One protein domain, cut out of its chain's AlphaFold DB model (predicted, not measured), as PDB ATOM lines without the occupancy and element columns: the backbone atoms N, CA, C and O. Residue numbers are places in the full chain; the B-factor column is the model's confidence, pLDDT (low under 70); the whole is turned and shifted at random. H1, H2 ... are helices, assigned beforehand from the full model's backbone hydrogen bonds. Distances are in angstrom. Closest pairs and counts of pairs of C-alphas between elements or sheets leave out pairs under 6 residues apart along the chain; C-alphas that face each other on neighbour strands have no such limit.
ATOM      1  N   THR A  84     119.000 188.567 129.216       96.75
ATOM      2  CA  THR A  84     119.591 189.906 129.224       96.75
ATOM      3  C   THR A  84     120.097 190.213 130.618       96.75
ATOM      4  O   THR A  84     121.226 190.657 130.767       96.75
ATOM      5  N   ARG A  85     119.316 189.893 131.653       95.88
ATOM      6  CA  ARG A  85     119.720 190.101 133.043       95.88
ATOM      7  C   ARG A  85     120.985 189.302 133.368       95.88
ATOM      8  O   ARG A  85     121.886 189.850 133.987       95.88
ATOM      9  N   ARG A  86     121.106 188.065 132.873       96.00
ATOM     10  CA  ARG A  86     122.316 187.231 133.017       96.00
ATOM     11  C   ARG A  86     123.548 187.822 132.326       96.00
ATOM     12  O   ARG A  86     124.637 187.766 132.886       96.00
ATOM     13  N   ALA A  87     123.389 188.454 131.162       97.69
ATOM     14  CA  ALA A  87     124.479 189.208 130.539       97.69
ATOM     15  C   ALA A  87     124.922 190.410 131.391       97.69
ATOM     16  O   ALA A  87     126.117 190.646 131.539       97.69
ATOM     17  N   TYR A  88     123.979 191.149 131.982       97.75
ATOM     18  CA  TYR A  88     124.312 192.259 132.883       97.75
ATOM     19  C   TYR A  88     124.941 191.777 134.203       97.75
ATOM     20  O   TYR A  88     125.883 192.417 134.658       97.75
ATOM     21  N   ASP A  89     124.503 190.643 134.767       97.06
ATOM     22  CA  ASP A  89     125.142 190.002 135.933       97.06
ATOM     23  C   ASP A  89     126.626 189.708 135.675       97.06
ATOM     24  O   ASP A  89     127.477 189.959 136.528       97.06
ATOM     25  N   HIS A  90     126.944 189.175 134.492       97.50
ATOM     26  CA  HIS A  90     128.325 188.908 134.106       97.50
ATOM     27  C   HIS A  90     129.142 190.205 134.063       97.50
ATOM     28  O   HIS A  90     130.181 190.309 134.714       97.50
ATOM     29  N   HIS A  91     128.639 191.224 133.364       98.19
ATOM     30  CA  HIS A  91     129.340 192.501 133.254       98.19
ATOM     31  C   HIS A  91     129.526 193.201 134.599       98.19
ATOM     32  O   HIS A  91     130.597 193.754 134.841       98.19
ATOM     33  N   ILE A  92     128.524 193.193 135.488       97.75
ATOM     34  CA  ILE A  92     128.673 193.825 136.803       97.75
ATOM     35  C   ILE A  92     129.675 193.060 137.672       97.75
ATOM     36  O   ILE A  92     130.462 193.697 138.362       97.75
ATOM     37  N   ALA A  93     129.735 191.727 137.589       97.44
ATOM     38  CA  ALA A  93     130.734 190.945 138.314       97.44
ATOM     39  C   ALA A  93     132.170 191.286 137.869       97.44
ATOM     40  O   ALA A  93     133.024 191.557 138.714       97.44
ATOM     41  N   GLU A  94     132.432 191.342 136.559       97.94
ATOM     42  CA  GLU A  94     133.753 191.715 136.023       97.94
ATOM     43  C   GLU A  94     134.098 193.191 136.286       97.94
ATOM     44  O   GLU A  94     135.233 193.533 136.633       97.94
ATOM     45  N   THR A  95     133.096 194.071 136.216       98.06
ATOM     46  CA  THR A  95     133.228 195.478 136.619       98.06
ATOM     47  C   THR A  95     133.647 195.584 138.082       98.06
ATOM     48  O   THR A  95     134.591 196.307 138.387       98.06
ATOM     49  N   MET A  96     132.988 194.855 138.986       98.19
ATOM     50  CA  MET A  96     133.297 194.897 140.417       98.19
ATOM     51  C   MET A  96     134.715 194.413 140.705       98.19
ATOM     52  O   MET A  96     135.420 195.074 141.461       98.19
ATOM     53  N   LYS A  97     135.178 193.332 140.063       98.06
ATOM     54  CA  LYS A  97     136.581 192.889 140.176       98.06
ATOM     55  C   LYS A  97     137.554 193.990 139.761       98.06
ATOM     56  O   LYS A  97     138.517 194.251 140.472       98.06
ATOM     57  N   THR A  98     137.269 194.658 138.641       98.00
ATOM     58  CA  THR A  98     138.095 195.754 138.114       98.00
ATOM     59  C   THR A  98     138.125 196.944 139.074       98.00
ATOM     60  O   THR A  98     139.198 197.422 139.425       98.00
ATOM     61  N   LEU A  99     136.961 197.391 139.552       97.88
ATOM     62  CA  LEU A  99     136.860 198.512 140.490       97.88
ATOM     63  C   LEU A  99     137.537 198.203 141.829       97.88
ATOM     64  O   LEU A  99     138.231 199.055 142.373       97.88
ATOM     65  N   LEU A 100     137.369 196.991 142.364       97.69
ATOM     66  CA  LEU A 100     138.045 196.579 143.594       97.69
ATOM     67  C   LEU A 100     139.568 196.518 143.388       97.69
ATOM     68  O   LEU A 100     140.323 196.937 144.266       97.69
ATOM     69  N   LEU A 101     140.038 196.063 142.224       97.19
ATOM     70  CA  LEU A 101     141.466 196.046 141.914       97.19
ATOM     71  C   LEU A 101     142.041 197.470 141.862       97.19
ATOM     72  O   LEU A 101     143.120 197.709 142.391       97.19
ATOM     73  N   GLU A 102     141.308 198.423 141.292       94.38
ATOM     74  CA  GLU A 102     141.711 199.833 141.230       94.38
ATOM     75  C   GLU A 102     141.683 200.531 142.602       94.38
ATOM     76  O   GLU A 102     142.582 201.310 142.912       94.38
ATOM     77  N   GLU A 103     140.664 200.268 143.425       94.25
ATOM     78  CA  GLU A 103     140.427 200.998 144.682       94.25
ATOM     79  C   GLU A 103     141.128 200.372 145.898       94.25
ATOM     80  O   GLU A 103     141.548 201.089 146.805       94.25
ATOM     81  N   ILE A 104     141.248 199.040 145.949       94.50
ATOM     82  CA  ILE A 104     141.797 198.305 147.104       94.50
ATOM     83  C   ILE A 104     142.861 197.262 146.723       94.50
ATOM     84  O   ILE A 104     143.278 196.474 147.574       94.50
ATOM     85  N   ASN A 105     143.314 197.245 145.463       95.00
ATOM     86  CA  ASN A 105     144.345 196.333 144.955       95.00
ATOM     87  C   ASN A 105     144.012 194.839 145.155       95.00
ATOM     88  O   ASN A 105     144.891 194.017 145.428       95.00
ATOM     89  N   ARG A 106     142.722 194.480 145.052       95.06
ATOM     90  CA  ARG A 106     142.205 193.101 145.127       95.06
ATOM     91  C   ARG A 106     140.987 192.932 144.231       95.06
ATOM     92  O   ARG A 106     140.151 193.811 144.180       95.06
ATOM     93  N   GLU A 107     140.792 191.760 143.640       94.31
ATOM     94  CA  GLU A 107     139.583 191.466 142.842       94.31
ATOM     95  C   GLU A 107     138.352 191.088 143.692       94.31
ATOM     96  O   GLU A 107     137.273 190.823 143.170       94.31
ATOM     97  N   THR A 108     138.510 191.016 145.015       95.94
ATOM     98  CA  THR A 108     137.472 190.606 145.971       95.94
ATOM     99  C   THR A 108     137.451 191.550 147.161       95.94
ATOM    100  O   THR A 108     138.479 192.133 147.514       95.94
ATOM    101  N   PHE A 109     136.286 191.661 147.804       96.06
ATOM    102  CA  PHE A 109     136.152 192.392 149.059       96.06
ATOM    103  C   PHE A 109     137.124 191.872 150.124       96.06
ATOM    104  O   PHE A 109     137.507 190.697 150.143       96.06
ATOM    105  N   LEU A 110     137.509 192.763 151.033       95.12
ATOM    106  CA  LEU A 110     138.312 192.399 152.191       95.12
ATOM    107  C   LEU A 110     137.530 191.418 153.080       95.12
ATOM    108  O   LEU A 110     136.322 191.585 153.263       95.12
ATOM    109  N   PRO A 111     138.186 190.387 153.645       95.44
ATOM    110  CA  PRO A 111     137.509 189.471 154.553       95.44
ATOM    111  C   PRO A 111     137.048 190.235 155.805       95.44
ATOM    112  O   PRO A 111     137.785 191.105 156.277       95.44
ATOM    113  N   PRO A 112     135.882 189.917 156.392       95.50
ATOM    114  CA  PRO A 112     135.319 190.652 157.530       95.50
ATOM    115  C   PRO A 112     136.017 190.283 158.854       95.50
ATOM    116  O   PRO A 112     135.398 189.790 159.792       95.50
ATOM    117  N   THR A 113     137.337 190.468 158.921       96.88
ATOM    118  CA  THR A 113     138.200 190.098 160.057       96.88
ATOM    119  C   THR A 113     138.600 191.285 160.931       96.88
ATOM    120  O   THR A 113     139.214 191.090 161.976       96.88
ATOM    121  N   SER A 114     138.289 192.513 160.515       97.62
ATOM    122  CA  SER A 114     138.525 193.743 161.273       97.62
ATOM    123  C   SER A 114     137.367 194.719 161.070       97.62
ATOM    124  O   SER A 114     136.647 194.631 160.073       97.62
ATOM    125  N   LEU A 115     137.204 195.663 162.003       97.31
ATOM    126  CA  LEU A 115     136.234 196.754 161.856       97.31
ATOM    127  C   LEU A 115     136.515 197.574 160.592       97.31
ATOM    128  O   LEU A 115     135.600 197.824 159.825       97.31
ATOM    129  N   GLU A 116     137.786 197.863 160.309       96.94
ATOM    130  CA  GLU A 116     138.200 198.571 159.092       96.94
ATOM    131  C   GLU A 116     137.768 197.845 157.807       96.94
ATOM    132  O   GLU A 116     137.307 198.481 156.863       96.94
ATOM    133  N   ASN A 117     137.852 196.510 157.764       96.69
ATOM    134  CA  ASN A 117     137.409 195.740 156.598       96.69
ATOM    135  C   ASN A 117     135.883 195.770 156.442       96.69
ATOM    136  O   ASN A 117     135.382 195.793 155.317       96.69
ATOM    137  N   ILE A 118     135.147 195.765 157.557       97.19
ATOM    138  CA  ILE A 118     133.688 195.905 157.553       97.19
ATOM    139  C   ILE A 118     133.308 197.309 157.074       97.19
ATOM    140  O   ILE A 118     132.485 197.431 156.173       97.19
ATOM    141  N   ASP A 119     133.951 198.351 157.596       97.00
ATOM    142  CA  ASP A 119     133.726 199.737 157.179       97.00
ATOM    143  C   ASP A 119     134.073 199.933 155.697       97.00
ATOM    144  O   ASP A 119     133.342 200.600 154.962       97.00
ATOM    145  N   ASN A 120     135.142 199.284 155.215       95.69
ATOM    146  CA  ASN A 120     135.470 199.259 153.794       95.69
ATOM    147  C   ASN A 120     134.330 198.646 152.978       95.69
ATOM    148  O   ASN A 120     133.895 199.278 152.018       95.69
ATOM    149  N   TYR A 121     133.824 197.471 153.362       97.00
ATOM    150  CA  TYR A 121     132.696 196.823 152.689       97.00
ATOM    151  C   TYR A 121     131.446 197.713 152.688       97.00
ATOM    152  O   TYR A 121     130.857 197.926 151.632       97.00
ATOM    153  N   LEU A 122     131.092 198.296 153.835       97.00
ATOM    154  CA  LEU A 122     129.936 199.188 153.979       97.00
ATOM    155  C   LEU A 122     130.069 200.485 153.170       97.00
ATOM    156  O   LEU A 122     129.061 201.112 152.861       97.00
ATOM    157  N   SER A 123     131.289 200.881 152.794       96.31
ATOM    158  CA  SER A 123     131.514 202.015 151.891       96.31
ATOM    159  C   SER A 123     131.156 201.725 150.430       96.31
ATOM    160  O   SER A 123     131.196 202.640 149.609       96.31
ATOM    161  N   TRP A 124     130.897 200.465 150.067       97.19
ATOM    162  CA  TRP A 124     130.476 200.084 148.723       97.19
ATOM    163  C   TRP A 124     128.959 199.979 148.653       97.19
ATOM    164  O   TRP A 124     128.354 199.073 149.216       97.19
ATOM    165  N   ASP A 125     128.367 200.893 147.897       97.69
ATOM    166  CA  ASP A 125     126.952 200.910 147.561       97.69
ATOM    167  C   ASP A 125     126.761 201.163 146.058       97.69
ATOM    168  O   ASP A 125     127.713 201.433 145.309       97.69
ATOM    169  N   ASP A 126     125.510 201.083 145.608       97.56
ATOM    170  CA  ASP A 126     125.158 201.307 144.208       97.56
ATOM    171  C   ASP A 126     125.580 202.707 143.736       97.56
ATOM    172  O   ASP A 126     126.035 202.865 142.604       97.56
ATOM    173  N   TRP A 127     125.500 203.726 144.598       97.88
ATOM    174  CA  TRP A 127     125.868 205.101 144.252       97.88
ATOM    175  C   TRP A 127     127.353 205.243 143.952       97.88
ATOM    176  O   TRP A 127     127.720 205.862 142.951       97.88
ATOM    177  N   LYS A 128     128.213 204.648 144.778       97.25
ATOM    178  CA  LYS A 128     129.658 204.616 144.557       97.25
ATOM    179  C   LYS A 128     129.980 203.884 143.265       97.25
ATOM    180  O   LYS A 128     130.709 204.425 142.437       97.25
ATOM    181  N   VAL A 129     129.417 202.692 143.057       97.50
ATOM    182  CA  VAL A 129     129.671 201.895 141.845       97.50
ATOM    183  C   VAL A 129     129.230 202.655 140.593       97.50
ATOM    184  O   VAL A 129     130.019 202.819 139.659       97.50
ATOM    185  N   LEU A 130     128.011 203.197 140.581       97.19
ATOM    186  CA  LEU A 130     127.493 203.999 139.469       97.19
ATOM    187  C   LEU A 130     128.303 205.288 139.262       97.19
ATOM    188  O   LEU A 130     128.557 205.680 138.121       97.19
ATOM    189  N   GLY A 131     128.763 205.921 140.342       97.56
ATOM    190  CA  GLY A 131     129.648 207.082 140.306       97.56
ATOM    191  C   GLY A 131     130.980 206.769 139.624       97.56
ATOM    192  O   GLY A 131     131.370 207.477 138.695       97.56
ATOM    193  N   LEU A 132     131.641 205.674 140.004       97.44
ATOM    194  CA  LEU A 132     132.896 205.228 139.385       97.44
ATOM    195  C   LEU A 132     132.698 204.889 137.896       97.44
ATOM    196  O   LEU A 132     133.486 205.321 137.051       97.44
ATOM    197  N   LEU A 133     131.602 204.209 137.548       96.81
ATOM    198  CA  LEU A 133     131.233 203.928 136.154       96.81
ATOM    199  C   LEU A 133     131.011 205.206 135.330       96.81
ATOM    200  O   LEU A 133     131.445 205.297 134.173       96.81
ATOM    201  N   SER A 134     130.364 206.214 135.923       96.19
ATOM    202  CA  SER A 134     130.134 207.513 135.277       96.19
ATOM    203  C   SER A 134     131.439 208.261 134.985       96.19
ATOM    204  O   SER A 134     131.528 208.970 133.986       96.19
ATOM    205  N   GLN A 135     132.475 208.034 135.798       96.06
ATOM    206  CA  GLN A 135     133.810 208.620 135.641       96.06
ATOM    207  C   GLN A 135     134.696 207.875 134.634       96.06
ATOM    208  O   GLN A 135     135.823 208.300 134.390       96.06
ATOM    209  N   GLY A 136     134.227 206.772 134.045       95.56
ATOM    210  CA  GLY A 136     135.039 205.998 133.104       95.56
ATOM    211  C   GLY A 136     135.741 204.780 133.691       95.56
ATOM    212  O   GLY A 136     136.401 204.080 132.926       95.56
ATOM    213  N   LYS A 137     135.598 204.510 134.992       96.44
ATOM    214  CA  LYS A 137     136.214 203.344 135.639       96.44
ATOM    215  C   LYS A 137     135.446 202.048 135.350       96.44
ATOM    216  O   LYS A 137     134.358 202.074 134.769       96.44
ATOM    217  N   GLY A 138     136.005 200.909 135.767       95.19
ATOM    218  CA  GLY A 138     135.369 199.588 135.633       95.19
ATOM    219  C   GLY A 138     135.704 198.844 134.335       95.19
ATOM    220  O   GLY A 138     135.055 197.854 134.001       95.19
ATOM    221  N   GLY A 139     136.712 199.314 133.596       96.31
ATOM    222  CA  GLY A 139     137.271 198.617 132.439       96.31
ATOM    223  C   GLY A 139     136.300 198.425 131.267       96.31
ATOM    224  O   GLY A 139     135.383 199.217 131.029       96.31
ATOM    225  N   LYS A 140     136.534 197.356 130.493       96.38
ATOM    226  CA  LYS A 140     135.748 197.033 129.289       96.38
ATOM    227  C   LYS A 140     134.281 196.728 129.623       96.38
ATOM    228  O   LYS A 140     133.390 197.165 128.898       96.38
ATOM    229  N   ASP A 141     134.035 196.027 130.729       97.75
ATOM    230  CA  ASP A 141     132.703 195.598 131.155       97.75
ATOM    231  C   ASP A 141     131.899 196.767 131.731       97.75
ATOM    232  O   ASP A 141     130.738 196.950 131.364       97.75
ATOM    233  N   GLY A 142     132.541 197.647 132.504       97.50
ATOM    234  CA  GLY A 142     131.931 198.894 132.958       97.50
ATOM    235  C   GLY A 142     131.537 199.807 131.793       97.50
ATOM    236  O   GLY A 142     130.449 200.388 131.780       97.50
ATOM    237  N   CYS A 143     132.374 199.870 130.751       97.06
ATOM    238  CA  CYS A 143     132.038 200.565 129.509       97.06
ATOM    239  C   CYS A 143     130.836 199.917 128.795       97.06
ATOM    240  O   CYS A 143     129.914 200.621 128.371       97.06
ATOM    241  N   ALA A 144     130.791 198.582 128.719       96.94
ATOM    242  CA  ALA A 144     129.672 197.850 128.127       96.94
ATOM    243  C   ALA A 144     128.344 198.104 128.863       96.94
ATOM    244  O   ALA A 144     127.312 198.257 128.201       96.94
ATOM    245  N   LEU A 145     128.366 198.216 130.198       96.94
ATOM    246  CA  LEU A 145     127.207 198.607 131.009       96.94
ATOM    247  C   LEU A 145     126.740 200.027 130.666       96.94
ATOM    248  O   LEU A 145     125.566 200.228 130.343       96.94
ATOM    249  N   ARG A 146     127.657 201.003 130.673       95.94
ATOM    250  CA  ARG A 146     127.343 202.418 130.413       95.94
ATOM    251  C   ARG A 146     126.783 202.643 129.010       95.94
ATOM    252  O   ARG A 146     125.819 203.381 128.835       95.94
ATOM    253  N   GLU A 147     127.374 201.997 128.011       96.12
ATOM    254  CA  GLU A 147     126.984 202.148 126.605       96.12
ATOM    255  C   GLU A 147     125.871 201.178 126.180       96.12
ATOM    256  O   GLU A 147     125.472 201.163 125.015       96.12
ATOM    257  N   ARG A 148     125.370 200.345 127.105       95.50
ATOM    258  CA  ARG A 148     124.396 199.269 126.847       95.50
ATOM    259  C   ARG A 148     124.849 198.268 125.775       95.50
ATOM    260  O   ARG A 148     124.027 197.550 125.193       95.50
ATOM    261  N   LYS A 149     126.162 198.138 125.566       96.69
ATOM    262  CA  LYS A 149     126.815 197.214 124.620       96.69
ATOM    263  C   LYS A 149     127.123 195.848 125.245       96.69
ATOM    264  O   LYS A 149     128.140 195.234 124.937       96.69
ATOM    265  N   HIS A 150     126.234 195.386 126.120       97.06
ATOM    266  CA  HIS A 150     126.341 194.089 126.775       97.06
ATOM    267  C   HIS A 150     126.460 192.926 125.774       97.06
ATOM    268  O   HIS A 150     126.059 193.042 124.612       97.06
ATOM    269  N   HIS A 151     126.982 191.790 126.220       97.88
ATOM    270  CA  HIS A 151     127.069 190.572 125.420       97.88
ATOM    271  C   HIS A 151     125.689 190.083 124.947       97.88
ATOM    272  O   HIS A 151     124.643 190.441 125.498       97.88
TER     273      HIS A 151
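AT A GLANCE: This is residues 84 to 151 of the 251 residues of an uncharacterized protein of Firmicutes bacterium ADurb.Bin456 (UniProt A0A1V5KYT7). A long helix, H1, has the short helix H4 packed slantwise on it near His 91, with H3 set against H4. The small helix H2 lies away from these three at the other end of the longest axis, and the chain loops out to it and folds back. The printed part has 68 residues with four named helices, H1 to H4 in chain order, and no named strand: the class is all helix. It is compact, with a radius of gyration of the C-alphas of 12.5 A, yet elongated, spanning 39 by 23 by 19 A.

HOW THE PARTS SIT: H1, residues 84 to 104, touches H4, residues 139 to 146, at a steep tilt of 48 degrees, opposite ways; the closest C-alphas, of His 91 and Asp 141, are 5.0 A apart. H3, residues 126 to 134, touches H4 about perpendicular, at 74 degrees, with the closest C-alphas, of Leu 133 and Gly 142, 6.0 A apart. H1 and H3 are close but not clearly touching. H2, residues 115 to 122, touches no helix. In H1, H2, H3 and H4 every O i to N i+4 pair is within hydrogen-bond range.

IN THESE COORDINATES: H1 is 29.7 A long and begins at C-alpha 84 (119.591, 189.906, 129.224). H2 measures 10.4 A, H3 12.0 A and H4 10.8 A; H4 ends at C-alpha 146 (127.343, 202.418, 130.413).

THE WHOLE: The farthest C-alphas, of Ser 114 and Lys 149, are 38.6 A apart. The printed part has no cut and no long link, and no printed residue is under 70 in pLDDT.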